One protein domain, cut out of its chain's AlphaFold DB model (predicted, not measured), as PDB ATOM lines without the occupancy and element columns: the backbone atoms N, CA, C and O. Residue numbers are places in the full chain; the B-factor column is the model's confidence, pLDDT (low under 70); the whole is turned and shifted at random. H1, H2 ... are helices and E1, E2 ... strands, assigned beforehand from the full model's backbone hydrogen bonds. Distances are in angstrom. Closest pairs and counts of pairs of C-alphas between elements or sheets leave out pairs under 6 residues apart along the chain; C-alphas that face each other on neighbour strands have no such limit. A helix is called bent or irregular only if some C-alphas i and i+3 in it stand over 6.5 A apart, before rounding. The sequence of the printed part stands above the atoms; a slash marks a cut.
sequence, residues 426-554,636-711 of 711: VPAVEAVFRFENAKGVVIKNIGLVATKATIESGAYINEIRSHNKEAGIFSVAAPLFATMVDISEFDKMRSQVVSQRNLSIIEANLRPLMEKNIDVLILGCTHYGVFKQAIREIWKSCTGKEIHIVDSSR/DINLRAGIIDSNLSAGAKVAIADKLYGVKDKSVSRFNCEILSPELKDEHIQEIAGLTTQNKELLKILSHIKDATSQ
ATOM      1  N   VAL A 426      36.965  23.666  69.690       97.44
ATOM      2  CA  VAL A 426      37.551  24.871  69.076       97.44
ATOM      3  C   VAL A 426      37.072  25.046  67.629       97.44
ATOM      4  O   VAL A 426      36.455  26.069  67.339       97.44
ATOM      5  N   PRO A 427      37.240  24.063  66.717       98.00
ATOM      6  CA  PRO A 427      36.820  24.258  65.332       98.00
ATOM      7  C   PRO A 427      35.301  24.390  65.161       98.00
ATOM      8  O   PRO A 427      34.857  25.063  64.229       98.00
ATOM      9  N   ALA A 428      34.486  23.794  66.041       98.25
ATOM     10  CA  ALA A 428      33.040  23.999  66.022       98.25
ATOM     11  C   ALA A 428      32.670  25.441  66.407       98.25
ATOM     12  O   ALA A 428      31.857  26.062  65.727       98.25
ATOM     13  N   VAL A 429      33.289  26.006  67.447       98.06
ATOM     14  CA  VAL A 429      33.043  27.400  67.848       98.06
ATOM     15  C   VAL A 429      33.565  28.379  66.795       98.06
ATOM     16  O   VAL A 429      32.844  29.293  66.399       98.06
ATOM     17  N   GLU A 430      34.756  28.148  66.241       97.25
ATOM     18  CA  GLU A 430      35.270  28.942  65.118       97.25
ATOM     19  C   GLU A 430      34.323  28.911  63.908       97.25
ATOM     20  O   GLU A 430      34.197  29.903  63.192       97.25
ATOM     21  N   ALA A 431      33.631  27.793  63.663       97.69
ATOM     22  CA  ALA A 431      32.656  27.697  62.582       97.69
ATOM     23  C   ALA A 431      31.426  28.590  62.799       97.69
ATOM     24  O   ALA A 431      30.922  29.146  61.821       97.69
ATOM     25  N   VAL A 432      30.986  28.776  64.051       97.50
ATOM     26  CA  VAL A 432      29.903  29.710  64.412       97.50
ATOM     27  C   VAL A 432      30.287  31.136  64.010       97.50
ATOM     28  O   VAL A 432      29.575  31.779  63.239       97.50
ATOM     29  N   PHE A 433      31.455  31.610  64.442       95.88
ATOM     30  CA  PHE A 433      31.901  32.979  64.158       95.88
ATOM     31  C   PHE A 433      32.367  33.171  62.713       95.88
ATOM     32  O   PHE A 433      32.251  34.255  62.142       95.88
ATOM     33  N   ARG A 434      32.841  32.115  62.049       95.62
ATOM     34  CA  ARG A 434      33.084  32.148  60.603       95.62
ATOM     35  C   ARG A 434      31.780  32.323  59.825       95.62
ATOM     36  O   ARG A 434      31.773  33.042  58.829       95.62
ATOM     37  N   PHE A 435      30.693  31.684  60.261       94.75
ATOM     38  CA  PHE A 435      29.366  31.882  59.679       94.75
ATOM     39  C   PHE A 435      28.851  33.309  59.914       94.75
ATOM     40  O   PHE A 435      28.395  33.931  58.956       94.75
ATOM     41  N   GLU A 436      29.001  33.837  61.134       93.38
ATOM     42  CA  GLU A 436      28.683  35.229  61.486       93.38
ATOM     43  C   GLU A 436      29.323  36.221  60.503       93.38
ATOM     44  O   GLU A 436      28.628  36.955  59.796       93.38
ATOM     45  N   ASN A 437      30.651  36.142  60.370       92.19
ATOM     46  CA  ASN A 437      31.439  36.998  59.486       92.19
ATOM     47  C   ASN A 437      31.054  36.836  58.009       92.19
ATOM     48  O   ASN A 437      30.907  37.822  57.292       92.19
ATOM     49  N   ALA A 438      30.869  35.600  57.539       93.31
ATOM     50  CA  ALA A 438      30.533  35.334  56.141       93.31
ATOM     51  C   ALA A 438      29.131  35.829  55.747       93.31
ATOM     52  O   ALA A 438      28.875  36.066  54.567       93.31
ATOM     53  N   LYS A 439      28.209  35.944  56.711       91.75
ATOM     54  CA  LYS A 439      26.838  36.414  56.483       91.75
ATOM     55  C   LYS A 439      26.617  37.876  56.858       91.75
ATOM     56  O   LYS A 439      25.571  38.407  56.500       91.75
ATOM     57  N   GLY A 440      27.567  38.516  57.544       90.19
ATOM     58  CA  GLY A 440      27.404  39.880  58.047       90.19
ATOM     59  C   GLY A 440      26.251  40.003  59.050       90.19
ATOM     60  O   GLY A 440      25.574  41.026  59.083       90.19
ATOM     61  N   VAL A 441      25.987  38.940  59.816       89.25
ATOM     62  CA  VAL A 441      24.954  38.908  60.866       89.25
ATOM     63  C   VAL A 441      25.615  39.008  62.236       89.25
ATOM     64  O   VAL A 441      26.817  38.826  62.334       89.25
ATOM     65  N   VAL A 442      24.848  39.283  63.289       90.00
ATOM     66  CA  VAL A 442      25.335  39.210  64.677       90.00
ATOM     67  C   VAL A 442      24.644  38.033  65.346       90.00
ATOM     68  O   VAL A 442      23.417  38.037  65.458       90.00
ATOM     69  N   ILE A 443      25.412  37.034  65.780       93.81
ATOM     70  CA  ILE A 443      24.887  35.886  66.517       93.81
ATOM     71  C   ILE A 443      24.701  36.314  67.967       93.81
ATOM     72  O   ILE A 443      25.658  36.625  68.677       93.81
ATOM     73  N   LYS A 444      23.447  36.334  68.412       92.44
ATOM     74  CA  LYS A 444      23.089  36.699  69.783       92.44
ATOM     75  C   LYS A 444      22.986  35.464  70.654       92.44
ATOM     76  O   LYS A 444      23.488  35.483  71.770       92.44
ATOM     77  N   ASN A 445      22.364  34.404  70.147       95.38
ATOM     78  CA  ASN A 445      22.005  33.225  70.922       95.38
ATOM     79  C   ASN A 445      22.530  31.947  70.258       95.38
ATOM     80  O   ASN A 445      22.198  31.639  69.112       95.38
ATOM     81  N   ILE A 446      23.309  31.165  70.999       97.50
ATOM     82  CA  ILE A 446      23.903  29.904  70.551       97.50
ATOM     83  C   ILE A 446      23.272  28.757  71.340       97.50
ATOM     84  O   ILE A 446      23.314  28.730  72.572       97.50
ATOM     85  N   GLY A 447      22.705  27.791  70.623       97.75
ATOM     86  CA  GLY A 447      22.256  26.525  71.183       97.75
ATOM     87  C   GLY A 447      23.359  25.474  71.146       97.75
ATOM     88  O   GLY A 447      24.054  25.325  70.141       97.75
ATOM     89  N   LEU A 448      23.481  24.695  72.214       97.56
ATOM     90  CA  LEU A 448      24.378  23.550  72.315       97.56
ATOM     91  C   LEU A 448      23.572  22.305  72.680       97.56
ATOM     92  O   LEU A 448      22.938  22.256  73.731       97.56
ATOM     93  N   VAL A 449      23.645  21.270  71.846       97.31
ATOM     94  CA  VAL A 449      23.167  19.930  72.207       97.31
ATOM     95  C   VAL A 449      24.363  18.997  72.337       97.31
ATOM     96  O   VAL A 449      25.125  18.816  71.389       97.31
ATOM     97  N   ALA A 450      24.575  18.433  73.524       95.75
ATOM     98  CA  ALA A 450      25.771  17.647  73.824       95.75
ATOM     99  C   ALA A 450      25.506  16.585  74.903       95.75
ATOM    100  O   ALA A 450      24.397  16.445  75.423       95.75
ATOM    101  N   THR A 451      26.533  15.808  75.245       93.00
ATOM    102  CA  THR A 451      26.464  14.896  76.393       93.00
ATOM    103  C   THR A 451      26.576  15.669  77.707       93.00
ATOM    104  O   THR A 451      27.188  16.738  77.749       93.00
ATOM    105  N   LYS A 452      26.061  15.096  78.802       90.94
ATOM    106  CA  LYS A 452      26.179  15.664  80.152       90.94
ATOM    107  C   LYS A 452      27.615  16.068  80.493       90.94
ATOM    108  O   LYS A 452      27.852  17.227  80.801       90.94
ATOM    109  N   ALA A 453      28.571  15.147  80.370       90.19
ATOM    110  CA  ALA A 453      29.977  15.397  80.692       90.19
ATOM    111  C   ALA A 453      30.617  16.479  79.804       90.19
ATOM    112  O   ALA A 453      31.583  17.121  80.205       90.19
ATOM    113  N   THR A 454      30.095  16.696  78.592       93.62
ATOM    114  CA  THR A 454      30.546  17.793  77.725       93.62
ATOM    115  C   THR A 454      30.005  19.131  78.229       93.62
ATOM    116  O   THR A 454      30.765  20.090  78.320       93.62
ATOM    117  N   ILE A 455      28.725  19.197  78.609       92.62
ATOM    118  CA  ILE A 455      28.093  20.421  79.133       92.62
ATOM    119  C   ILE A 455      28.682  20.795  80.498       92.62
ATOM    120  O   ILE A 455      29.120  21.928  80.683       92.62
ATOM    121  N   GLU A 456      28.767  19.838  81.425       89.94
ATOM    122  CA  GLU A 456      29.283  20.052  82.787       89.94
ATOM    123  C   GLU A 456      30.759  20.483  82.806       89.94
ATOM    124  O   GLU A 456      31.186  21.154  83.741       89.94
ATOM    125  N   SER A 457      31.538  20.166  81.764       91.19
ATOM    126  CA  SER A 457      32.936  20.614  81.658       91.19
ATOM    127  C   SER A 457      33.096  22.133  81.512       91.19
ATOM    128  O   SER A 457      34.173  22.669  81.770       91.19
ATOM    129  N   GLY A 458      32.066  22.831  81.015       91.31
ATOM    130  CA  GLY A 458      32.153  24.245  80.651       91.31
ATOM    131  C   GLY A 458      33.029  24.548  79.424       91.31
ATOM    132  O   GLY A 458      33.196  25.716  79.081       91.31
ATOM    133  N   ALA A 459      33.590  23.545  78.735       93.81
ATOM    134  CA  ALA A 459      34.587  23.764  77.683       93.81
ATOM    135  C   ALA A 459      34.040  24.561  76.482       93.81
ATOM    136  O   ALA A 459      34.663  25.535  76.067       93.81
ATOM    137  N   TYR A 460      32.848  24.213  75.980       95.50
ATOM    138  CA  TYR A 460      32.175  24.994  74.931       95.50
ATOM    139  C   TYR A 460      31.860  26.423  75.385       95.50
ATOM    140  O   TYR A 460      32.040  27.359  74.614       95.50
ATOM    141  N   ILE A 461      31.414  26.598  76.633       92.94
ATOM    142  CA  ILE A 461      31.068  27.910  77.191       92.94
ATOM    143  C   ILE A 461      32.313  28.799  77.206       92.94
ATOM    144  O   ILE A 461      32.279  29.918  76.702       92.94
ATOM    145  N   ASN A 462      33.421  28.286  77.742       92.44
ATOM    146  CA  ASN A 462      34.688  29.007  77.817       92.44
ATOM    147  C   ASN A 462      35.212  29.380  76.426       92.44
ATOM    148  O   ASN A 462      35.637  30.516  76.221       92.44
ATOM    149  N   GLU A 463      35.139  28.448  75.472       95.69
ATOM    150  CA  GLU A 463      35.568  28.695  74.097       95.69
ATOM    151  C   GLU A 463      34.694  29.769  73.435       95.69
ATOM    152  O   GLU A 463      35.230  30.768  72.967       95.69
ATOM    153  N   ILE A 464      33.359  29.663  73.487       95.12
ATOM    154  CA  ILE A 464      32.438  30.680  72.940       95.12
ATOM    155  C   ILE A 464      32.718  32.060  73.544       95.12
ATOM    156  O   ILE A 464      32.813  33.049  72.817       95.12
ATOM    157  N   ARG A 465      32.907  32.134  74.866       91.56
ATOM    158  CA  ARG A 465      33.176  33.390  75.585       91.56
ATOM    159  C   ARG A 465      34.514  34.024  75.221       91.56
ATOM    160  O   ARG A 465      34.655  35.237  75.374       91.56
ATOM    161  N   SER A 466      35.483  33.237  74.754       93.25
ATOM    162  CA  SER A 466      36.763  33.766  74.273       93.25
ATOM    163  C   SER A 466      36.616  34.579  72.979       93.25
ATOM    164  O   SER A 466      37.401  35.499  72.757       93.25
ATOM    165  N   HIS A 467      35.569  34.309  72.187       92.38
ATOM    166  CA  HIS A 467      35.233  35.037  70.958       92.38
ATOM    167  C   HIS A 467      34.154  36.105  71.186       92.38
ATOM    168  O   HIS A 467      34.306  37.234  70.731       92.38
ATOM    169  N   ASN A 468      33.081  35.782  71.921       90.62
ATOM    170  CA  ASN A 468      31.994  36.713  72.231       90.62
ATOM    171  C   ASN A 468      31.548  36.588  73.697       90.62
ATOM    172  O   ASN A 468      30.880  35.632  74.102       90.62
ATOM    173  N   LYS A 469      31.878  37.605  74.502       89.25
ATOM    174  CA  LYS A 469      31.550  37.652  75.934       89.25
ATOM    175  C   LYS A 469      30.064  37.847  76.222       89.25
ATOM    176  O   LYS A 469      29.651  37.513  77.328       89.25
ATOM    177  N   GLU A 470      29.265  38.310  75.266       89.50
ATOM    178  CA  GLU A 470      27.856  38.682  75.466       89.50
ATOM    179  C   GLU A 470      26.855  37.659  74.911       89.50
ATOM    180  O   GLU A 470      25.686  37.708  75.283       89.50
ATOM    181  N   ALA A 471      27.298  36.686  74.104       91.56
ATOM    182  CA  ALA A 471      26.420  35.677  73.502       91.56
ATOM    183  C   ALA A 471      25.557  34.928  74.545       91.56
ATOM    184  O   ALA A 471      26.066  34.430  75.551       91.56
ATOM    185  N   GLY A 472      24.249  34.813  74.328       94.38
ATOM    186  CA  GLY A 472      23.392  33.906  75.089       94.38
ATOM    187  C   GLY A 472      23.744  32.459  74.752       94.38
ATOM    188  O   GLY A 472      23.833  32.109  73.578       94.38
ATOM    189  N   ILE A 473      23.975  31.616  75.761       95.56
ATOM    190  CA  ILE A 473      24.328  30.205  75.557       95.56
ATOM    191  C   ILE A 473      23.246  29.340  76.195       95.56
ATOM    192  O   ILE A 473      23.034  29.400  77.403       95.56
ATOM    193  N   PHE A 474      22.587  28.512  75.390       95.62
ATOM    194  CA  PHE A 474      21.513  27.627  75.834       95.62
ATOM    195  C   PHE A 474      21.911  26.184  75.558       95.62
ATOM    196  O   PHE A 474      22.154  25.816  74.411       95.62
ATOM    197  N   SER A 475      22.016  25.366  76.598       94.88
ATOM    198  CA  SER A 475      22.528  23.998  76.490       94.88
ATOM    199  C   SER A 475      21.463  22.977  76.855       94.88
ATOM    200  O   SER A 475      20.792  23.130  77.868       94.88
ATOM    201  N   VAL A 476      21.355  21.902  76.076       94.69
ATOM    202  CA  VAL A 476      20.520  20.736  76.386       94.69
ATOM    203  C   VAL A 476      21.365  19.468  76.334       94.69
ATOM    204  O   VAL A 476      22.078  19.216  75.356       94.69
ATOM    205  N   ALA A 477      21.252  18.635  77.369       94.06
ATOM    206  CA  ALA A 477      21.785  17.280  77.326       94.06
ATOM    207  C   ALA A 477      20.902  16.394  76.430       94.06
ATOM    208  O   ALA A 477      19.678  16.439  76.516       94.06
ATOM    209  N   ALA A 478      21.508  15.548  75.592       94.56
ATOM    210  CA  ALA A 478      20.772  14.572  74.776       94.56
ATOM    211  C   ALA A 478      21.262  13.130  75.021       94.56
ATOM    212  O   ALA A 478      21.936  12.539  74.164       94.56
ATOM    213  N   PRO A 479      20.956  12.525  76.188       91.19
ATOM    214  CA  PRO A 479      21.532  11.237  76.578       91.19
ATOM    215  C   PRO A 479      21.142  10.067  75.668       91.19
ATOM    216  O   PRO A 479      21.900   9.105  75.554       91.19
ATOM    217  N   LEU A 480      19.979  10.134  75.007       92.31
ATOM    218  CA  LEU A 480      19.467   9.044  74.169       92.31
ATOM    219  C   LEU A 480      20.050   9.034  72.750       92.31
ATOM    220  O   LEU A 480      20.159   7.967  72.152       92.31
ATOM    221  N   PHE A 481      20.470  10.186  72.217       92.75
ATOM    222  CA  PHE A 481      20.820  10.334  70.797       92.75
ATOM    223  C   PHE A 481      21.962   9.411  70.363       92.75
ATOM    224  O   PHE A 481      21.873   8.760  69.326       92.75
ATOM    225  N   ALA A 482      23.024   9.311  71.165       89.88
ATOM    226  CA  ALA A 482      24.156   8.449  70.833       89.88
ATOM    227  C   ALA A 482      23.760   6.959  70.845       89.88
ATOM    228  O   ALA A 482      24.209   6.193  69.995       89.88
ATOM    229  N   THR A 483      22.868   6.553  71.763       88.75
ATOM    230  CA  THR A 483      22.305   5.193  71.775       88.75
ATOM    231  C   THR A 483      21.432   4.935  70.570       88.75
ATOM    232  O   THR A 483      21.612   3.897  69.949       88.75
ATOM    233  N   MET A 484      20.570   5.877  70.191       88.94
ATOM    234  CA  MET A 484      19.742   5.747  68.994       88.94
ATOM    235  C   MET A 484      20.593   5.478  67.750       88.94
ATOM    236  O   MET A 484      20.245   4.582  66.994       88.94
ATOM    237  N   VAL A 485      21.719   6.184  67.578       86.50
ATOM    238  CA  VAL A 485      22.645   5.952  66.453       86.50
ATOM    239  C   VAL A 485      23.327   4.588  66.554       86.50
ATOM    240  O   VAL A 485      23.379   3.865  65.566       86.50
ATOM    241  N   ASP A 486      23.828   4.207  67.733       82.06
ATOM    242  CA  ASP A 486      24.556   2.942  67.890       82.06
ATOM    243  C   ASP A 486      23.662   1.695  67.760       82.06
ATOM    244  O   ASP A 486      24.190   0.638  67.412       82.06
ATOM    245  N   ILE A 487      22.366   1.763  68.095       78.06
ATOM    246  CA  ILE A 487      21.433   0.620  67.987       78.06
ATOM    247  C   ILE A 487      20.676   0.584  66.655       78.06
ATOM    248  O   ILE A 487      20.164  -0.466  66.281       78.06
ATOM    249  N   SER A 488      20.574   1.712  65.950       68.69
ATOM    250  CA  SER A 488      19.944   1.758  64.631       68.69
ATOM    251  C   SER A 488      20.883   1.244  63.543       68.69
ATOM    252  O   SER A 488      22.094   1.433  63.624       68.69
ATOM    253  N   GLU A 489      20.320   0.680  62.473       58.41
ATOM    254  CA  GLU A 489      21.061   0.477  61.229       58.41
ATOM    255  C   GLU A 489      21.461   1.852  60.679       58.41
ATOM    256  O   GLU A 489      20.636   2.603  60.154       58.41
ATOM    257  N   PHE A 490      22.731   2.202  60.835       52.06
ATOM    258  CA  PHE A 490      23.297   3.477  60.398       52.06
ATOM    259  C   PHE A 490      23.025   3.764  58.907       52.06
ATOM    260  O   PHE A 490      22.823   4.917  58.530       52.06
ATOM    261  N   ASP A 491      22.904   2.729  58.071       46.75
ATOM    262  CA  ASP A 491      22.499   2.854  56.664       46.75
ATOM    263  C   ASP A 491      21.039   3.314  56.478       46.75
ATOM    264  O   ASP A 491      20.763   4.114  55.581       46.75
ATOM    265  N   LYS A 492      20.109   2.923  57.365       49.78
ATOM    266  CA  LYS A 492      18.737   3.472  57.391       49.78
ATOM    267  C   LYS A 492      18.717   4.941  57.829       49.78
ATOM    268  O   LYS A 492      17.869   5.710  57.384       49.78
ATOM    269  N   MET A 493      19.675   5.367  58.656       49.31
ATOM    270  CA  MET A 493      19.849   6.787  58.988       49.31
ATOM    271  C   MET A 493      20.504   7.586  57.853       49.31
ATOM    272  O   MET A 493      20.160   8.749  57.645       49.31
ATOM    273  N   ARG A 494      21.404   6.966  57.078       51.94
ATOM    274  CA  ARG A 494      22.032   7.563  55.889       51.94
ATOM    275  C   ARG A 494      21.029   7.813  54.764       51.94
ATOM    276  O   ARG A 494      21.130   8.835  54.089       51.94
ATOM    277  N   SER A 495      20.042   6.928  54.601       50.06
ATOM    278  CA  SER A 495      18.916   7.112  53.675       50.06
ATOM    279  C   SER A 495      17.883   8.141  54.155       50.06
ATOM    280  O   SER A 495      16.842   8.292  53.521       50.06
ATOM    281  N   GLN A 496      18.174   8.872  55.242       54.09
ATOM    282  CA  GLN A 496      17.311   9.887  55.859       54.09
ATOM    283  C   GLN A 496      15.997   9.331  56.426       54.09
ATOM    284  O   GLN A 496      15.134  10.098  56.849       54.09
ATOM    285  N   VAL A 497      15.851   8.007  56.522       57.94
ATOM    286  CA  VAL A 497      14.671   7.371  57.114       57.94
ATOM    287  C   VAL A 497      14.904   7.201  58.612       57.94
ATOM    288  O   VAL A 497      15.208   6.124  59.126       57.94
ATOM    289  N   VAL A 498      14.774   8.306  59.344       70.88
ATOM    290  CA  VAL A 498      14.696   8.270  60.807       70.88
ATOM    291  C   VAL A 498      13.300   7.772  61.187       70.88
ATOM    292  O   VAL A 498      12.298   8.291  60.701       70.88
ATOM    293  N   SER A 499      13.213   6.753  62.047       82.00
ATOM    294  CA  SER A 499      11.915   6.234  62.490       82.00
ATOM    295  C   SER A 499      11.083   7.334  63.157       82.00
ATOM    296  O   SER A 499      11.630   8.194  63.850       82.00
ATOM    297  N   GLN A 500       9.754   7.278  63.020       85.94
ATOM    298  CA  GLN A 500       8.863   8.264  63.645       85.94
ATOM    299  C   GLN A 500       9.104   8.379  65.160       85.94
ATOM    300  O   GLN A 500       9.120   9.474  65.715       85.94
ATOM    301  N   ARG A 501       9.389   7.249  65.820       87.88
ATOM    302  CA  ARG A 501       9.795   7.189  67.231       87.88
ATOM    303  C   ARG A 501      11.025   8.059  67.508       87.88
ATOM    304  O   ARG A 501      11.021   8.840  68.455       87.88
ATOM    305  N   ASN A 502      12.071   7.918  66.695       89.06
ATOM    306  CA  ASN A 502      13.310   8.669  66.851       89.06
ATOM    307  C   ASN A 502      13.102  10.163  66.565       89.06
ATOM    308  O   ASN A 502      13.637  10.986  67.303       89.06
ATOM    309  N   LEU A 503      12.289  10.511  65.560       91.56
ATOM    310  CA  LEU A 503      11.918  11.900  65.264       91.56
ATOM    311  C   LEU A 503      11.232  12.564  66.463       91.56
ATOM    312  O   LEU A 503      11.652  13.641  66.881       91.56
ATOM    313  N   SER A 504      10.252  11.894  67.077       92.94
ATOM    314  CA  SER A 504       9.556  12.428  68.253       92.94
ATOM    315  C   SER A 504      10.480  12.608  69.463       92.94
ATOM    316  O   SER A 504      10.338  13.588  70.189       92.94
ATOM    317  N   ILE A 505      11.451  11.708  69.681       94.75
ATOM    318  CA  ILE A 505      12.467  11.866  70.742       94.75
ATOM    319  C   ILE A 505      13.363  13.078  70.459       94.75
ATOM    320  O   ILE A 505      13.637  13.858  71.370       94.75
ATOM    321  N   ILE A 506      13.806  13.259  69.210       95.12
ATOM    322  CA  ILE A 506      14.637  14.404  68.808       95.12
ATOM    323  C   ILE A 506      13.882  15.716  69.027       95.12
ATOM    324  O   ILE A 506      14.429  16.636  69.631       95.12
ATOM    325  N   GLU A 507      12.627  15.789  68.584       95.56
ATOM    326  CA  GLU A 507      11.775  16.962  68.778       95.56
ATOM    327  C   GLU A 507      11.587  17.279  70.265       95.56
ATOM    328  O   GLU A 507      11.868  18.400  70.689       95.56
ATOM    329  N   ALA A 508      11.176  16.294  71.070       95.00
ATOM    330  CA  ALA A 508      10.956  16.481  72.503       95.00
ATOM    331  C   ALA A 508      12.226  16.965  73.225       95.00
ATOM    332  O   ALA A 508      12.146  17.824  74.099       95.00
ATOM    333  N   ASN A 509      13.401  16.462  72.830       95.38
ATOM    334  CA  ASN A 509      14.678  16.871  73.410       95.38
ATOM    335  C   ASN A 509      15.114  18.273  72.958       95.38
ATOM    336  O   ASN A 509      15.784  18.963  73.714       95.38
ATOM    337  N   LEU A 510      14.777  18.712  71.742       95.69
ATOM    338  CA  LEU A 510      15.189  20.024  71.218       95.69
ATOM    339  C   LEU A 510      14.189  21.150  71.498       95.69
ATOM    340  O   LEU A 510      14.565  22.318  71.395       95.69
ATOM    341  N   ARG A 511      12.953  20.821  71.891       94.25
ATOM    342  CA  ARG A 511      11.892  21.790  72.194       94.25
ATOM    343  C   ARG A 511      12.338  22.933  73.124       94.25
ATOM    344  O   ARG A 511      12.105  24.079  72.745       94.25
ATOM    345  N   PRO A 512      13.078  22.698  74.229       93.62
ATOM    346  CA  PRO A 512      13.538  23.799  75.080       93.62
ATOM    347  C   PRO A 512      14.442  24.806  74.350       93.62
ATOM    348  O   PRO A 512      14.384  26.002  74.618       93.62
ATOM    349  N   LEU A 513      15.274  24.360  73.398       95.19
ATOM    350  CA  LEU A 513      16.130  25.264  72.617       95.19
ATOM    351  C   LEU A 513      15.334  26.072  71.588       95.19
ATOM    352  O   LEU A 513      15.681  27.221  71.309       95.19
ATOM    353  N   MET A 514      14.267  25.491  71.034       94.25
ATOM    354  CA  MET A 514      13.386  26.171  70.079       94.25
ATOM    355  C   MET A 514      12.677  27.372  70.722       94.25
ATOM    356  O   MET A 514      12.459  28.382  70.056       94.25
ATOM    357  N   GLU A 515      12.404  27.307  72.027       92.50
ATOM    358  CA  GLU A 515      11.777  28.383  72.810       92.50
ATOM    359  C   GLU A 515      12.719  29.570  73.094       92.50
ATOM    360  O   GLU A 515      12.259  30.657  73.442       92.50
ATOM    361  N   LYS A 516      14.038  29.409  72.914       93.62
ATOM    362  CA  LYS A 516      15.045  30.444  73.225       93.62
ATOM    363  C   LYS A 516      15.474  31.297  72.030       93.62
ATOM    364  O   LYS A 516      16.363  32.132  72.174       93.62
ATOM    365  N   ASN A 517      14.849  31.109  70.861       90.12
ATOM    366  CA  ASN A 517      15.156  31.837  69.621       90.12
ATOM    367  C   ASN A 517      16.678  31.918  69.366       90.12
ATOM    368  O   ASN A 517      17.259  33.005  69.303       90.12
ATOM    369  N   ILE A 518      17.321  30.749  69.298       95.81
ATOM    370  CA  ILE A 518      18.744  30.627  68.971       95.81
ATOM    371  C   ILE A 518      18.997  30.889  67.479       95.81
ATOM    372  O   ILE A 518      18.167  30.550  66.635       95.81
ATOM    373  N   ASP A 519      20.161  31.449  67.155       95.25
ATOM    374  CA  ASP A 519      20.580  31.739  65.778       95.25
ATOM    375  C   ASP A 519      21.366  30.567  65.164       95.25
ATOM    376  O   ASP A 519      21.310  30.315  63.957       95.25
ATOM    377  N   VAL A 520      22.107  29.835  66.005       97.25
ATOM    378  CA  VAL A 520      22.965  28.711  65.606       97.25
ATOM    379  C   VAL A 520      22.853  27.567  66.608       97.25
ATOM    380  O   VAL A 520      22.864  27.797  67.814       97.25
ATOM    381  N   LEU A 521      22.801  26.329  66.109       98.38
ATOM    382  CA  LEU A 521      22.844  25.100  66.900       98.38
ATOM    383  C   LEU A 521      24.166  24.352  66.677       98.38
ATOM    384  O   LEU A 521      24.477  23.942  65.556       98.38
ATOM    385  N   ILE A 522      24.916  24.112  67.750       98.50
ATOM    386  CA  ILE A 522      26.110  23.263  67.753       98.50
ATOM    387  C   ILE A 522      25.725  21.832  68.139       98.50
ATOM    388  O   ILE A 522      25.170  21.591  69.214       98.50
ATOM    389  N   LEU A 523      26.082  20.868  67.286       98.19
ATOM    390  CA  LEU A 523      25.987  19.436  67.572       98.19
ATOM    391  C   LEU A 523      27.258  18.960  68.295       98.19
ATOM    392  O   LEU A 523      28.208  18.483  67.672       98.19
ATOM    393  N   GLY A 524      27.279  19.099  69.621       96.94
ATOM    394  CA  GLY A 524      28.419  18.834  70.507       96.94
ATOM    395  C   GLY A 524      28.651  17.359  70.858       96.94
ATOM    396  O   GLY A 524      29.054  17.037  71.976       96.94
ATOM    397  N   CYS A 525      28.379  16.443  69.930       95.19
ATOM    398  CA  CYS A 525      28.706  15.020  70.029       95.19
ATOM    399  C   CYS A 525      28.915  14.446  68.626       95.19
ATOM    400  O   CYS A 525      28.193  14.805  67.695       95.19
ATOM    401  N   THR A 526      29.866  13.523  68.485       92.62
ATOM    402  CA  THR A 526      30.252  12.942  67.194       92.62
ATOM    403  C   THR A 526      29.085  12.226  66.503       92.62
ATOM    404  O   THR A 526      28.945  12.308  65.285       92.62
ATOM    405  N   HIS A 527      28.204  11.577  67.281       91.38
ATOM    406  CA  HIS A 527      27.009  10.885  66.783       91.38
ATOM    407  C   HIS A 527      25.960  11.824  66.178       91.38
ATOM    408  O   HIS A 527      25.213  11.424  65.290       91.38
ATOM    409  N   TYR A 528      25.852  13.064  66.660       93.56
ATOM    410  CA  TYR A 528      24.655  13.880  66.424       93.56
ATOM    411  C   TYR A 528      24.561  14.414  64.992       93.56
ATOM    412  O   TYR A 528      23.458  14.690  64.524       93.56
ATOM    413  N   GLY A 529      25.687  14.500  64.272       91.25
ATOM    414  CA  GLY A 529      25.721  14.887  62.856       91.25
ATOM    415  C   GLY A 529      24.840  14.003  61.963       91.25
ATOM    416  O   GLY A 529      24.295  14.489  60.974       91.25
ATOM    417  N   VAL A 530      24.603  12.749  62.365       89.25
ATOM    418  CA  VAL A 530      23.699  11.810  61.679       89.25
ATOM    419  C   VAL A 530      22.259  12.333  61.634       89.25
ATOM    420  O   VAL A 530      21.563  12.156  60.640       89.25
ATOM    421  N   PHE A 531      21.821  13.056  62.666       91.50
ATOM    422  CA  PHE A 531      20.470  13.614  62.753       91.50
ATOM    423  C   PHE A 531      20.319  14.982  62.090       91.50
ATOM    424  O   PHE A 531      19.240  15.565  62.143       91.50
ATOM    425  N   LYS A 532      21.369  15.532  61.469       93.06
ATOM    426  CA  LYS A 532      21.382  16.921  60.989       93.06
ATOM    427  C   LYS A 532      20.181  17.281  60.108       93.06
ATOM    428  O   LYS A 532      19.626  18.363  60.274       93.06
ATOM    429  N   GLN A 533      19.794  16.401  59.184       91.75
ATOM    430  CA  GLN A 533      18.663  16.654  58.288       91.75
ATOM    431  C   GLN A 533      17.321  16.604  59.034       91.75
ATOM    432  O   GLN A 533      16.555  17.558  58.952       91.75
ATOM    433  N   ALA A 534      17.100  15.572  59.855       92.38
ATOM    434  CA  ALA A 534      15.912  15.462  60.702       92.38
ATOM    435  C   ALA A 534      15.760  16.667  61.645       92.38
ATOM    436  O   ALA A 534      14.679  17.233  61.765       92.38
ATOM    437  N   ILE A 535      16.858  17.118  62.265       95.56
ATOM    438  CA  ILE A 535      16.853  18.302  63.131       95.56
ATOM    439  C   ILE A 535      16.426  19.544  62.346       95.56
ATOM    440  O   ILE A 535      15.621  20.312  62.854       95.56
ATOM    441  N   ARG A 536      16.918  19.749  61.115       95.19
ATOM    442  CA  ARG A 536      16.508  20.896  60.280       95.19
ATOM    443  C   ARG A 536      15.022  20.882  59.962       95.19
ATOM    444  O   ARG A 536      14.384  21.929  60.035       95.19
ATOM    445  N   GLU A 537      14.494  19.721  59.595       94.06
ATOM    446  CA  GLU A 537      13.085  19.552  59.237       94.06
ATOM    447  C   GLU A 537      12.177  19.810  60.437       94.06
ATOM    448  O   GLU A 537      11.285  20.651  60.340       94.06
ATOM    449  N   ILE A 538      12.483  19.186  61.580       94.81
ATOM    450  CA  ILE A 538      11.773  19.404  62.846       94.81
ATOM    451  C   ILE A 538      11.845  20.883  63.250       94.81
ATOM    452  O   ILE A 538      10.841  21.493  63.612       94.81
ATOM    453  N   TRP A 539      13.025  21.502  63.164       96.12
ATOM    454  CA  TRP A 539      13.187  22.906  63.537       96.12
ATOM    455  C   TRP A 539      12.317  23.822  62.681       96.12
ATOM    456  O   TRP A 539      11.623  24.695  63.207       96.12
ATOM    457  N   LYS A 540      12.317  23.598  61.363       95.69
ATOM    458  CA  LYS A 540      11.513  24.369  60.418       95.69
ATOM    459  C   LYS A 540      10.018  24.151  60.643       95.69
ATOM    460  O   LYS A 540       9.279  25.131  60.606       95.69
ATOM    461  N   SER A 541       9.574  22.921  60.907       95.25
ATOM    462  CA  SER A 541       8.157  22.638  61.161       95.25
ATOM    463  C   SER A 541       7.664  23.247  62.473       95.25
ATOM    464  O   SER A 541       6.558  23.772  62.512       95.25
ATOM    465  N   CYS A 542       8.473  23.207  63.534       94.50
ATOM    466  CA  CYS A 542       8.069  23.689  64.856       94.50
ATOM    467  C   CYS A 542       8.194  25.212  65.011       94.50
ATOM    468  O   CYS A 542       7.398  25.818  65.720       94.50
ATOM    469  N   THR A 543       9.190  25.841  64.376       95.00
ATOM    470  CA  THR A 543       9.498  27.273  64.585       95.00
ATOM    471  C   THR A 543       9.189  28.163  63.382       95.00
ATOM    472  O   THR A 543       9.240  29.387  63.494       95.00
ATOM    473  N   GLY A 544       8.937  27.572  62.210       93.44
ATOM    474  CA  GLY A 544       8.809  28.297  60.943       93.44
ATOM    475  C   GLY A 544      10.123  28.875  60.400       93.44
ATOM    476  O   GLY A 544      10.108  29.526  59.357       93.44
ATOM    477  N   LYS A 545      11.266  28.654  61.070       91.06
ATOM    478  CA  LYS A 545      12.579  29.207  60.703       91.06
ATOM    479  C   LYS A 545      13.591  28.106  60.398       91.06
ATOM    480  O   LYS A 545      13.556  27.025  60.978       91.06
ATOM    481  N   GLU A 546      14.532  28.401  59.506       92.19
ATOM    482  CA  GLU A 546      15.680  27.528  59.262       92.19
ATOM    483  C   GLU A 546      16.799  27.826  60.270       92.19
ATOM    484  O   GLU A 546      17.168  28.982  60.467       92.19
ATOM    485  N   ILE A 547      17.347  26.781  60.899       95.69
ATOM    486  CA  ILE A 547      18.446  26.888  61.865       95.69
ATOM    487  C   ILE A 547      19.794  26.575  61.209       95.69
ATOM    488  O   ILE A 547      19.946  25.579  60.489       95.69
ATOM    489  N   HIS A 548      20.812  27.393  61.482       96.44
ATOM    490  CA  HIS A 548      22.176  27.054  61.094       96.44
ATOM    491  C   HIS A 548      22.738  25.987  62.041       96.44
ATOM    492  O   HIS A 548      22.790  26.189  63.250       96.44
ATOM    493  N   ILE A 549      23.171  24.850  61.488       98.12
ATOM    494  CA  ILE A 549      23.692  23.721  62.268       98.12
ATOM    495  C   ILE A 549      25.185  23.542  62.020       98.12
ATOM    496  O   ILE A 549      25.600  23.235  60.891       98.12
ATOM    497  N   VAL A 550      25.959  23.627  63.100       98.06
ATOM    498  CA  VAL A 550      27.384  23.298  63.140       98.06
ATOM    499  C   VAL A 550      27.556  21.834  63.539       98.06
ATOM    500  O   VAL A 550      27.147  21.405  64.616       98.06
ATOM    501  N   ASP A 551      28.172  21.065  62.645       97.06
ATOM    502  CA  ASP A 551      28.478  19.648  62.836       97.06
ATOM    503  C   ASP A 551      29.935  19.493  63.279       97.06
ATOM    504  O   ASP A 551      30.861  19.665  62.483       97.06
ATOM    505  N   SER A 552      30.128  19.173  64.557       96.44
ATOM    506  CA  SER A 552      31.443  19.130  65.195       96.44
ATOM    507  C   SER A 552      32.398  18.100  64.559       96.44
ATOM    508  O   SER A 552      33.592  18.378  64.425       96.44
ATOM    509  N   SER A 553      31.887  16.970  64.051       94.50
ATOM    510  CA  SER A 553      32.677  15.954  63.331       94.50
ATOM    511  C   SER A 553      33.195  16.480  61.994       94.50
ATOM    512  O   SER A 553      34.359  16.284  61.632       94.50
ATOM    513  N   ARG A 554      32.337  17.192  61.254       96.00
ATOM    514  CA  ARG A 554      32.716  17.824  59.986       96.00
ATOM    515  C   ARG A 554      33.747  18.927  60.196       96.00
ATOM    516  O   ARG A 554      34.682  19.032  59.402       96.00
ATOM    517  N   ASP A 636      24.445   0.328  81.016       78.44
ATOM    518  CA  ASP A 636      24.021   1.694  80.689       78.44
ATOM    519  C   ASP A 636      23.472   1.834  79.249       78.44
ATOM    520  O   ASP A 636      22.488   2.539  78.997       78.44
ATOM    521  N   ILE A 637      24.068   1.137  78.276       78.56
ATOM    522  CA  ILE A 637      23.572   1.083  76.892       78.56
ATOM    523  C   ILE A 637      22.237   0.339  76.827       78.56
ATOM    524  O   ILE A 637      21.302   0.858  76.211       78.56
ATOM    525  N   ASN A 638      22.133  -0.823  77.482       79.75
ATOM    526  CA  ASN A 638      20.897  -1.607  77.528       79.75
ATOM    527  C   ASN A 638      19.761  -0.803  78.168       79.75
ATOM    528  O   ASN A 638      18.652  -0.769  77.641       79.75
ATOM    529  N   LEU A 639      20.053  -0.066  79.242       80.88
ATOM    530  CA  LEU A 639      19.062   0.752  79.932       80.88
ATOM    531  C   LEU A 639      18.512   1.867  79.035       80.88
ATOM    532  O   LEU A 639      17.302   2.088  78.977       80.88
ATOM    533  N   ARG A 640      19.383   2.553  78.284       86.38
ATOM    534  CA  ARG A 640      18.946   3.567  77.309       86.38
ATOM    535  C   ARG A 640      18.173   2.958  76.144       86.38
ATOM    536  O   ARG A 640      17.202   3.570  75.713       86.38
ATOM    537  N   ALA A 641      18.577   1.787  75.653       84.81
ATOM    538  CA  ALA A 641      17.832   1.065  74.623       84.81
ATOM    539  C   ALA A 641      16.421   0.708  75.121       84.81
ATOM    540  O   ALA A 641      15.445   1.022  74.446       84.81
ATOM    541  N   GLY A 642      16.296   0.209  76.355       83.69
ATOM    542  CA  GLY A 642      15.006  -0.052  76.997       83.69
ATOM    543  C   GLY A 642      14.122   1.195  77.117       83.69
ATOM    544  O   GLY A 642      12.925   1.127  76.842       83.69
ATOM    545  N   ILE A 643      14.695   2.362  77.447       86.06
ATOM    546  CA  ILE A 643      13.951   3.637  77.435       86.06
ATOM    547  C   ILE A 643      13.470   3.963  76.016       86.06
ATOM    548  O   ILE A 643      12.295   4.286  75.828       86.06
ATOM    549  N   ILE A 644      14.349   3.867  75.015       87.94
ATOM    550  CA  ILE A 644      14.029   4.177  73.614       87.94
ATOM    551  C   ILE A 644      12.901   3.272  73.103       87.94
ATOM    552  O   ILE A 644      11.949   3.781  72.504       87.94
ATOM    553  N   ASP A 645      12.964   1.973  73.386       86.12
ATOM    554  CA  ASP A 645      12.038   0.964  72.863       86.12
ATOM    555  C   ASP A 645      10.751   0.799  73.678       86.12
ATOM    556  O   ASP A 645       9.817   0.145  73.219       86.12
ATOM    557  N   SER A 646      10.656   1.439  74.845       85.06
ATOM    558  CA  SER A 646       9.432   1.451  75.651       85.06
ATOM    559  C   SER A 646       8.238   2.103  74.931       85.06
ATOM    560  O   SER A 646       8.394   2.918  74.016       85.06
ATOM    561  N   ASN A 647       7.027   1.808  75.409       85.31
ATOM    562  CA  ASN A 647       5.783   2.430  74.936       85.31
ATOM    563  C   ASN A 647       5.519   3.825  75.540       85.31
ATOM    564  O   ASN A 647       4.436   4.369  75.351       85.31
ATOM    565  N   LEU A 648       6.490   4.400  76.256       86.12
ATOM    566  CA  LEU A 648       6.403   5.753  76.806       86.12
ATOM    567  C   LEU A 648       6.270   6.813  75.704       86.12
ATOM    568  O   LEU A 648       6.811   6.660  74.598       86.12
ATOM    569  N   SER A 649       5.637   7.934  76.042       91.25
ATOM    570  CA  SER A 649       5.655   9.131  75.210       91.25
ATOM    571  C   SER A 649       7.087   9.653  75.032       91.25
ATOM    572  O   SER A 649       7.982   9.420  75.851       91.25
ATOM    573  N   ALA A 650       7.343  10.380  73.940       92.19
ATOM    574  CA  ALA A 650       8.668  10.953  73.695       92.19
ATOM    575  C   ALA A 650       9.092  11.938  74.802       92.19
ATOM    576  O   ALA A 650      10.259  11.949  75.193       92.19
ATOM    577  N   GLY A 651       8.134  12.704  75.342       91.81
ATOM    578  CA  GLY A 651       8.344  13.591  76.487       91.81
ATOM    579  C   GLY A 651       8.782  12.825  77.735       91.81
ATOM    580  O   GLY A 651       9.810  13.166  78.323       91.81
ATOM    581  N   ALA A 652       8.088  11.733  78.073       89.75
ATOM    582  CA  ALA A 652       8.460  10.880  79.198       89.75
ATOM    583  C   ALA A 652       9.848  10.246  79.006       89.75
ATOM    584  O   ALA A 652      10.679  10.308  79.913       89.75
ATOM    585  N   LYS A 653      10.159   9.710  77.816       91.56
ATOM    586  CA  LYS A 653      11.483   9.128  77.506       91.56
ATOM    587  C   LYS A 653      12.619  10.120  77.732       91.56
ATOM    588  O   LYS A 653      13.622   9.782  78.360       91.56
ATOM    589  N   VAL A 654      12.459  11.335  77.214       93.00
ATOM    590  CA  VAL A 654      13.456  12.404  77.322       93.00
ATOM    591  C   VAL A 654      13.599  12.877  78.773       93.00
ATOM    592  O   VAL A 654      14.722  12.964  79.260       93.00
ATOM    593  N   ALA A 655      12.495  13.099  79.491       89.56
ATOM    594  CA  ALA A 655      12.525  13.528  80.892       89.56
ATOM    595  C   ALA A 655      13.160  12.475  81.819       89.56
ATOM    596  O   ALA A 655      13.965  12.809  82.688       89.56
ATOM    597  N   ILE A 656      12.864  11.189  81.607       87.94
ATOM    598  CA  ILE A 656      13.505  10.084  82.337       87.94
ATOM    599  C   ILE A 656      15.006  10.051  82.054       87.94
ATOM    600  O   ILE A 656      15.816   9.936  82.977       87.94
ATOM    601  N   ALA A 657      15.387  10.150  80.779       89.19
ATOM    602  CA  ALA A 657      16.784  10.129  80.387       89.19
ATOM    603  C   ALA A 657      17.554  11.328  80.960       89.19
ATOM    604  O   ALA A 657      18.682  11.143  81.411       89.19
ATOM    605  N   ASP A 658      16.954  12.521  80.994       88.88
ATOM    606  CA  ASP A 658      17.547  13.699  81.634       88.88
ATOM    607  C   ASP A 658      17.652  13.526  83.157       88.88
ATOM    608  O   ASP A 658      18.691  13.807  83.746       88.88
ATOM    609  N   LYS A 659      16.646  12.949  83.822       85.19
ATOM    610  CA  LYS A 659      16.725  12.714  85.272       85.19
ATOM    611  C   LYS A 659      17.837  11.726  85.652       85.19
ATOM    612  O   LYS A 659      18.533  11.926  86.652       85.19
ATOM    613  N   LEU A 660      18.024  10.675  84.852       80.81
ATOM    614  CA  LEU A 660      19.059   9.659  85.069       80.81
ATOM    615  C   LEU A 660      20.455  10.147  84.654       80.81
ATOM    616  O   LEU A 660      21.424   9.978  85.398       80.81
ATOM    617  N   TYR A 661      20.558  10.765  83.476       84.00
ATOM    618  CA  TYR A 661      21.821  11.007  82.770       84.00
ATOM    619  C   TYR A 661      22.056  12.463  82.363       84.00
ATOM    620  O   TYR A 661      23.057  12.744  81.707       84.00
ATOM    621  N   GLY A 662      21.152  13.371  82.705       82.56
ATOM    622  CA  GLY A 662      21.266  14.803  82.468       82.56
ATOM    623  C   GLY A 662      22.149  15.506  83.494       82.56
ATOM    624  O   GLY A 662      22.753  14.892  84.389       82.56
ATOM    625  N   VAL A 663      22.254  16.820  83.324       81.81
ATOM    626  CA  VAL A 663      23.128  17.682  84.126       81.81
ATOM    627  C   VAL A 663      22.531  17.869  85.518       81.81
ATOM    628  O   VAL A 663      21.419  18.370  85.657       81.81
ATOM    629  N   LYS A 664      23.263  17.443  86.554       74.00
ATOM    630  CA  LYS A 664      22.776  17.506  87.947       74.00
ATOM    631  C   LYS A 664      23.280  18.750  88.670       74.00
ATOM    632  O   LYS A 664      22.541  19.346  89.447       74.00
ATOM    633  N   ASP A 665      24.522  19.144  88.399       67.12
ATOM    634  CA  ASP A 665      25.112  20.343  88.982       67.12
ATOM    635  C   ASP A 665      24.897  21.550  88.059       67.12
ATOM    636  O   ASP A 665      25.536  21.692  87.015       67.12
ATOM    637  N   LYS A 666      23.982  22.442  88.453       62.34
ATOM    638  CA  LYS A 666      23.726  23.707  87.750       62.34
ATOM    639  C   LYS A 666      24.716  24.809  88.138       62.34
ATOM    640  O   LYS A 666      24.546  25.936  87.700       62.34
ATOM    641  N   SER A 667      25.773  24.538  88.908       56.25
ATOM    642  CA  SER A 667      26.809  25.539  89.224       56.25
ATOM    643  C   SER A 667      27.474  26.138  87.972       56.25
ATOM    644  O   SER A 667      27.963  27.271  88.014       56.25
ATOM    645  N   VAL A 668      27.409  25.417  86.846       54.34
ATOM    646  CA  VAL A 668      27.844  25.839  85.504       54.34
ATOM    647  C   VAL A 668      26.908  26.886  84.873       54.34
ATOM    648  O   VAL A 668      27.316  27.587  83.953       54.34
ATOM    649  N   SER A 669      25.687  27.090  85.386       56.28
ATOM    650  CA  SER A 669      24.710  28.060  84.858       56.28
ATOM    651  C   SER A 669      25.011  29.527  85.216       56.28
ATOM    652  O   SER A 669      24.109  30.359  85.326       56.28
ATOM    653  N   ARG A 670      26.279  29.869  85.463       54.88
ATOM    654  CA  ARG A 670      26.720  31.247  85.721       54.88
ATOM    655  C   ARG A 670      27.053  31.941  84.391       54.88
ATOM    656  O   ARG A 670      27.515  31.300  83.454       54.88
ATOM    657  N   PHE A 671      26.866  33.265  84.330       54.50
ATOM    658  CA  PHE A 671      27.277  34.136  83.210       54.50
ATOM    659  C   PHE A 671      26.540  33.905  81.866       54.50
ATOM    660  O   PHE A 671      27.169  33.579  80.859       54.50
ATOM    661  N   ASN A 672      25.213  34.103  81.826       65.94
ATOM    662  CA  ASN A 672      24.373  33.984  80.611       65.94
ATOM    663  C   ASN A 672      24.480  32.620  79.890       65.94
ATOM    664  O   ASN A 672      24.349  32.544  78.666       65.94
ATOM    665  N   CYS A 673      24.757  31.556  80.647       79.44
ATOM    666  CA  CYS A 673      24.665  30.174  80.193       79.44
ATOM    667  C   CYS A 673      23.500  29.496  80.916       79.44
ATOM    668  O   CYS A 673      23.524  29.362  82.139       79.44
ATOM    669  N   GLU A 674      22.493  29.057  80.171       89.75
ATOM    670  CA  GLU A 674      21.318  28.375  80.706       89.75
ATOM    671  C   GLU A 674      21.338  26.908  80.270       89.75
ATOM    672  O   GLU A 674      21.403  26.597  79.080       89.75
ATOM    673  N   ILE A 675      21.301  25.995  81.240       89.81
ATOM    674  CA  ILE A 675      21.137  24.565  80.977       89.81
ATOM    675  C   ILE A 675      19.647  24.261  81.074       89.81
ATOM    676  O   ILE A 675      19.049  24.382  82.146       89.81
ATOM    677  N   LEU A 676      19.060  23.896  79.941       90.38
ATOM    678  CA  LEU A 676      17.645  23.601  79.805       90.38
ATOM    679  C   LEU A 676      17.435  22.102  80.020       90.38
ATOM    680  O   LEU A 676      17.982  21.278  79.286       90.38
ATOM    681  N   SER A 677      16.634  21.767  81.027       84.06
ATOM    682  CA  SER A 677      16.287  20.389  81.372       84.06
ATOM    683  C   SER A 677      14.800  20.151  81.115       84.06
ATOM    684  O   SER A 677      13.978  20.929  81.602       84.06
ATOM    685  N   PRO A 678      14.435  19.088  80.385       80.81
ATOM    686  CA  PRO A 678      13.055  18.630  80.275       80.81
ATOM    687  C   PRO A 678      12.473  18.278  81.654       80.81
ATOM    688  O   PRO A 678      13.057  17.492  82.401       80.81
ATOM    689  N   GLU A 679      11.316  18.842  82.003       77.31
ATOM    690  CA  GLU A 679      10.658  18.566  83.285       77.31
ATOM    691  C   GLU A 679       9.966  17.194  83.301       77.31
ATOM    692  O   GLU A 679       9.275  16.796  82.355       77.31
ATOM    693  N   LEU A 680      10.108  16.474  84.416       78.75
ATOM    694  CA  LEU A 680       9.350  15.254  84.681       78.75
ATOM    695  C   LEU A 680       7.988  15.631  85.287       78.75
ATOM    696  O   LEU A 680       7.909  15.941  86.472       78.75
ATOM    697  N   LYS A 681       6.935  15.628  84.463       83.25
ATOM    698  CA  LYS A 681       5.557  15.964  84.859       83.25
ATOM    699  C   LYS A 681       4.817  14.764  85.458       83.25
ATOM    700  O   LYS A 681       5.171  13.620  85.172       83.25
ATOM    701  N   ASP A 682       3.740  15.021  86.201       78.81
ATOM    702  CA  ASP A 682       2.894  13.981  86.812       78.81
ATOM    703  C   ASP A 682       2.331  12.987  85.786       78.81
ATOM    704  O   ASP A 682       2.288  11.786  86.042       78.81
ATOM    705  N   GLU A 683       1.983  13.460  84.588       80.69
ATOM    706  CA  GLU A 683       1.547  12.615  83.468       80.69
ATOM    707  C   GLU A 683       2.628  11.598  83.070       80.69
ATOM    708  O   GLU A 683       2.339  10.416  82.890       80.69
ATOM    709  N   HIS A 684       3.901  12.017  83.031       84.19
ATOM    710  CA  HIS A 684       5.013  11.101  82.774       84.19
ATOM    711  C   HIS A 684       5.142  10.070  83.905       84.19
ATOM    712  O   HIS A 684       5.398   8.900  83.643       84.19
ATOM    713  N   ILE A 685       4.945  10.479  85.163       74.56
ATOM    714  CA  ILE A 685       4.987   9.571  86.321       74.56
ATOM    715  C   ILE A 685       3.866   8.524  86.231       74.56
ATOM    716  O   ILE A 685       4.107   7.351  86.517       74.56
ATOM    717  N   GLN A 686       2.671   8.911  85.780       76.88
ATOM    718  CA  GLN A 686       1.555   7.988  85.551       76.88
ATOM    719  C   GLN A 686       1.842   6.998  84.413       76.88
ATOM    720  O   GLN A 686       1.616   5.799  84.590       76.88
ATOM    721  N   GLU A 687       2.396   7.460  83.284       78.25
ATOM    722  CA  GLU A 687       2.827   6.579  82.184       78.25
ATOM    723  C   GLU A 687       3.838   5.528  82.668       78.25
ATOM    724  O   GLU A 687       3.739   4.340  82.355       78.25
ATOM    725  N   ILE A 688       4.802   5.970  83.477       71.44
ATOM    726  CA  ILE A 688       5.832   5.111  84.052       71.44
ATOM    727  C   ILE A 688       5.205   4.081  85.010       71.44
ATOM    728  O   ILE A 688       5.508   2.890  84.909       71.44
ATOM    729  N   ALA A 689       4.309   4.513  85.904       69.31
ATOM    730  CA  ALA A 689       3.621   3.636  86.854       69.31
ATOM    731  C   ALA A 689       2.752   2.574  86.150       69.31
ATOM    732  O   ALA A 689       2.671   1.433  86.614       69.31
ATOM    733  N   GLY A 690       2.165   2.910  84.997       67.56
ATOM    734  CA  GLY A 690       1.396   1.980  84.166       67.56
ATOM    735  C   GLY A 690       2.231   0.872  83.509       67.56
ATOM    736  O   GLY A 690       1.712  -0.213  83.261       67.56
ATOM    737  N   LEU A 691       3.529   1.096  83.268       67.06
ATOM    738  CA  LEU A 691       4.433   0.118  82.638       67.06
ATOM    739  C   LEU A 691       5.060  -0.880  83.623       67.06
ATOM    740  O   LEU A 691       5.538  -1.944  83.214       67.06
ATOM    741  N   THR A 692       5.035  -0.564  84.920       59.28
ATOM    742  CA  THR A 692       5.614  -1.378  86.002       59.28
ATOM    743  C   THR A 692       5.031  -2.790  86.103       59.28
ATOM    744  O   THR A 692       5.650  -3.674  86.692       59.28
ATOM    745  N   THR A 693       3.859  -3.032  85.517       54.81
ATOM    746  CA  THR A 693       3.177  -4.332  85.507       54.81
ATOM    747  C   THR A 693       3.582  -5.245  84.345       54.81
ATOM    748  O   THR A 693       3.256  -6.427  84.389       54.81
ATOM    749  N   GLN A 694       4.307  -4.753  83.327       52.06
ATOM    750  CA  GLN A 694       4.539  -5.503  82.078       52.06
ATOM    751  C   GLN A 694       6.015  -5.702  81.681       52.06
ATOM    752  O   GLN A 694       6.291  -6.543  80.828       52.06
ATOM    753  N   ASN A 695       6.983  -4.993  82.281       60.62
ATOM    754  CA  ASN A 695       8.395  -5.121  81.887       60.62
ATOM    755  C   ASN A 695       9.383  -5.005  83.075       60.62
ATOM    756  O   ASN A 695       9.531  -3.950  83.695       60.62
ATOM    757  N   LYS A 696      10.107  -6.103  83.364       61.25
ATOM    758  CA  LYS A 696      11.100  -6.206  84.457       61.25
ATOM    759  C   LYS A 696      12.299  -5.250  84.313       61.25
ATOM    760  O   LYS A 696      12.876  -4.875  85.332       61.25
ATOM    761  N   GLU A 697      12.679  -4.836  83.101       58.75
ATOM    762  CA  GLU A 697      13.736  -3.826  82.903       58.75
ATOM    763  C   GLU A 697      13.252  -2.416  83.251       58.75
ATOM    764  O   GLU A 697      13.983  -1.654  83.883       58.75
ATOM    765  N   LEU A 698      11.995  -2.086  82.939       60.56
ATOM    766  CA  LEU A 698      11.366  -0.821  83.339       60.56
ATOM    767  C   LEU A 698      11.202  -0.710  84.861       60.56
ATOM    768  O   LEU A 698      11.371   0.373  85.409       60.56
ATOM    769  N   LEU A 699      10.986  -1.829  85.557       61.38
ATOM    770  CA  LEU A 699      11.046  -1.913  87.023       61.38
ATOM    771  C   LEU A 699      12.435  -1.550  87.586       61.38
ATOM    772  O   LEU A 699      12.512  -0.833  88.582       61.38
ATOM    773  N   LYS A 700      13.529  -1.989  86.942       62.97
ATOM    774  CA  LYS A 700      14.901  -1.574  87.300       62.97
ATOM    775  C   LYS A 700      15.151  -0.096  86.997       62.97
ATOM    776  O   LYS A 700      15.814   0.573  87.784       62.97
ATOM    777  N   ILE A 701      14.639   0.426  85.880       58.38
ATOM    778  CA  ILE A 701      14.686   1.868  85.574       58.38
ATOM    779  C   ILE A 701      14.005   2.647  86.704       58.38
ATOM    780  O   ILE A 701      14.574   3.582  87.258       58.38
ATOM    781  N   LEU A 702      12.809   2.209  87.088       59.19
ATOM    782  CA  LEU A 702      12.000   2.809  88.139       59.19
ATOM    783  C   LEU A 702      12.637   2.758  89.523       59.19
ATOM    784  O   LEU A 702      12.546   3.746  90.246       59.19
ATOM    785  N   SER A 703      13.298   1.658  89.893       62.03
ATOM    786  CA  SER A 703      14.026   1.583  91.164       62.03
ATOM    787  C   SER A 703      15.170   2.599  91.204       62.03
ATOM    788  O   SER A 703      15.260   3.362  92.156       62.03
ATOM    789  N   HIS A 704      15.957   2.714  90.128       61.56
ATOM    790  CA  HIS A 704      17.025   3.718  90.040       61.56
ATOM    791  C   HIS A 704      16.492   5.157  90.070       61.56
ATOM    792  O   HIS A 704      17.106   6.024  90.686       61.56
ATOM    793  N   ILE A 705      15.351   5.426  89.420       56.53
ATOM    794  CA  ILE A 705      14.703   6.745  89.473       56.53
ATOM    795  C   ILE A 705      14.212   7.037  90.891       56.53
ATOM    796  O   ILE A 705      14.457   8.133  91.378       56.53
ATOM    797  N   LYS A 706      13.561   6.070  91.551       53.75
ATOM    798  CA  LYS A 706      13.012   6.212  92.906       53.75
ATOM    799  C   LYS A 706      14.108   6.445  93.945       53.75
ATOM    800  O   LYS A 706      13.941   7.288  94.823       53.75
ATOM    801  N   ASP A 707      15.241   5.767  93.801       53.97
ATOM    802  CA  ASP A 707      16.424   5.986  94.637       53.97
ATOM    803  C   ASP A 707      17.041   7.374  94.376       53.97
ATOM    804  O   ASP A 707      17.489   8.040  95.305       53.97
ATOM    805  N   ALA A 708      16.994   7.858  93.129       49.06
ATOM    806  CA  ALA A 708      17.496   9.175  92.726       49.06
ATOM    807  C   ALA A 708      16.532  10.356  92.976       49.06
ATOM    808  O   ALA A 708      16.949  11.502  92.809       49.06
ATOM    809  N   THR A 709      15.257  10.110  93.295       44.75
ATOM    810  CA  THR A 709      14.275  11.129  93.718       44.75
ATOM    811  C   THR A 709      14.014  11.133  95.222       44.75
ATOM    812  O   THR A 709      13.434  12.094  95.718       44.75
ATOM    813  N   SER A 710      14.425  10.080  95.940       36.19
ATOM    814  CA  SER A 710      14.377  10.010  97.411       36.19
ATOM    815  C   SER A 710      15.606  10.650  98.086       36.19
ATOM    816  O   SER A 710      15.594  10.845  99.301       36.19
ATOM    817  N   GLN A 711      16.651  10.960  97.307       30.17
ATOM    818  CA  GLN A 711      17.780  11.842  97.645       30.17
ATOM    819  C   GLN A 711      17.556  13.222  97.031       30.17
ATOM    820  O   GLN A 711      18.003  14.206  97.659       30.17
TER     821      GLN A 711
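This is residues 426 to 554 and 636 to 711 of the 711 residues of a protein of Planctomycetes bacterium RIFCSPHIGHO2_02_FULL_40_12 (UniProt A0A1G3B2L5). A twisted sheet of five strands has helices over both faces, H1, H2 and H3 over one and H6 and H7 over the other. Beyond the ends where the strands finish, H8, H9, H10 and H11 gather into a second, helical part, with H9 in its middle. The printed part has 205 residues, with eleven named helices and five named strands in the order H1 E1 H2 H3 E2 H4 H5 H6 E3 H7 E4 H8 H9 E5 H10 H11. The sheet runs E4 E3 E1 E2 E5, all parallel, and the class is mixed, helices and strands. The whole is compact, with a radius of gyration of the C-alphas of 17.3 A and spans of 57 by 41 by 27 A.

H1, residues 426 to 439, begins at C-alpha 426 (37.551, 24.871, 69.076) and is 20.2 A long. E1 is 445 to 450, 16.3 A; H2 452 to 456; H3 459 to 467; E2 472 to 477, 16.9 A; H4 481 to 487; H5 490 to 494. H6, 500 to 514, 19.6 A, and H7, 526 to 543, 25.4 A, are irregular: C-alphas 509 and 512 are 7.2 A apart, C-alphas 530 and 533 7.8 A. E3 is 520 to 524, E4 548 to 551, H8 636 to 645, H9 650 to 661, E5 673 to 675 and H10 682 to 691. H11, 696 to 709, 19.9 A, ends at C-alpha 709 (14.275, 11.129, 93.718).

N 448 and O 474 of E1 and E2 are 2.8 A apart, within hydrogen-bond range, as are N 522 and O 447 of E3 and E1, 2.8 A, N 521 and O 548 of E3 and E4, 2.9 A, and N 475 and O 674 of E2 and E5, 2.8 A. The sheet is the inner one of three layers, H1 and H3 on one face, H6 and H7 on the other; H2 is on the same face as H1. E1, H2 H3, E2 and E3, H7, E4 are strand-helix-strand units, two parallel neighbour strands with helices between, each with a right-handed crossover. H7 has a kink of 57 degrees near residue 533. H4 touches H7, closest C-alphas Ala 482 and His 527, 5.5 A; H5 only just touches H7, with 3 pairs of C-alphas within 8 A, the closest Met 493 and Val 530, 6.9 A. The hub H9 touches H6, H8, H10 and H11; its C-alpha 650 is 4.9 A from that of Ile 505, their closest pair. H8 and H9 form a hairpin at a shallow tilt of 12 degrees, opposite ways, closest C-alphas Ile 643 and Lys 653, 6.0 A. Every O i to N i+4 pair is within hydrogen-bond range in H1, H2, H4, H5, H8, H9, H10 and H11; in H3 it is 4 of 5, in H6 9 of 11, in H7 9 of 14.

The C-alphas farthest apart, of Gly 440 and Thr 693, are 57.4 A apart. Residues 555 to 635 are not printed, and C-alphas 554 and 636 are 27.6 A apart across this cut. The link from H9 to E5, 11 residues, is long. The mean pLDDT of the printed part is 83.9; it is under 70 at residues 488 to 497, 665 to 672 and 689 to 711.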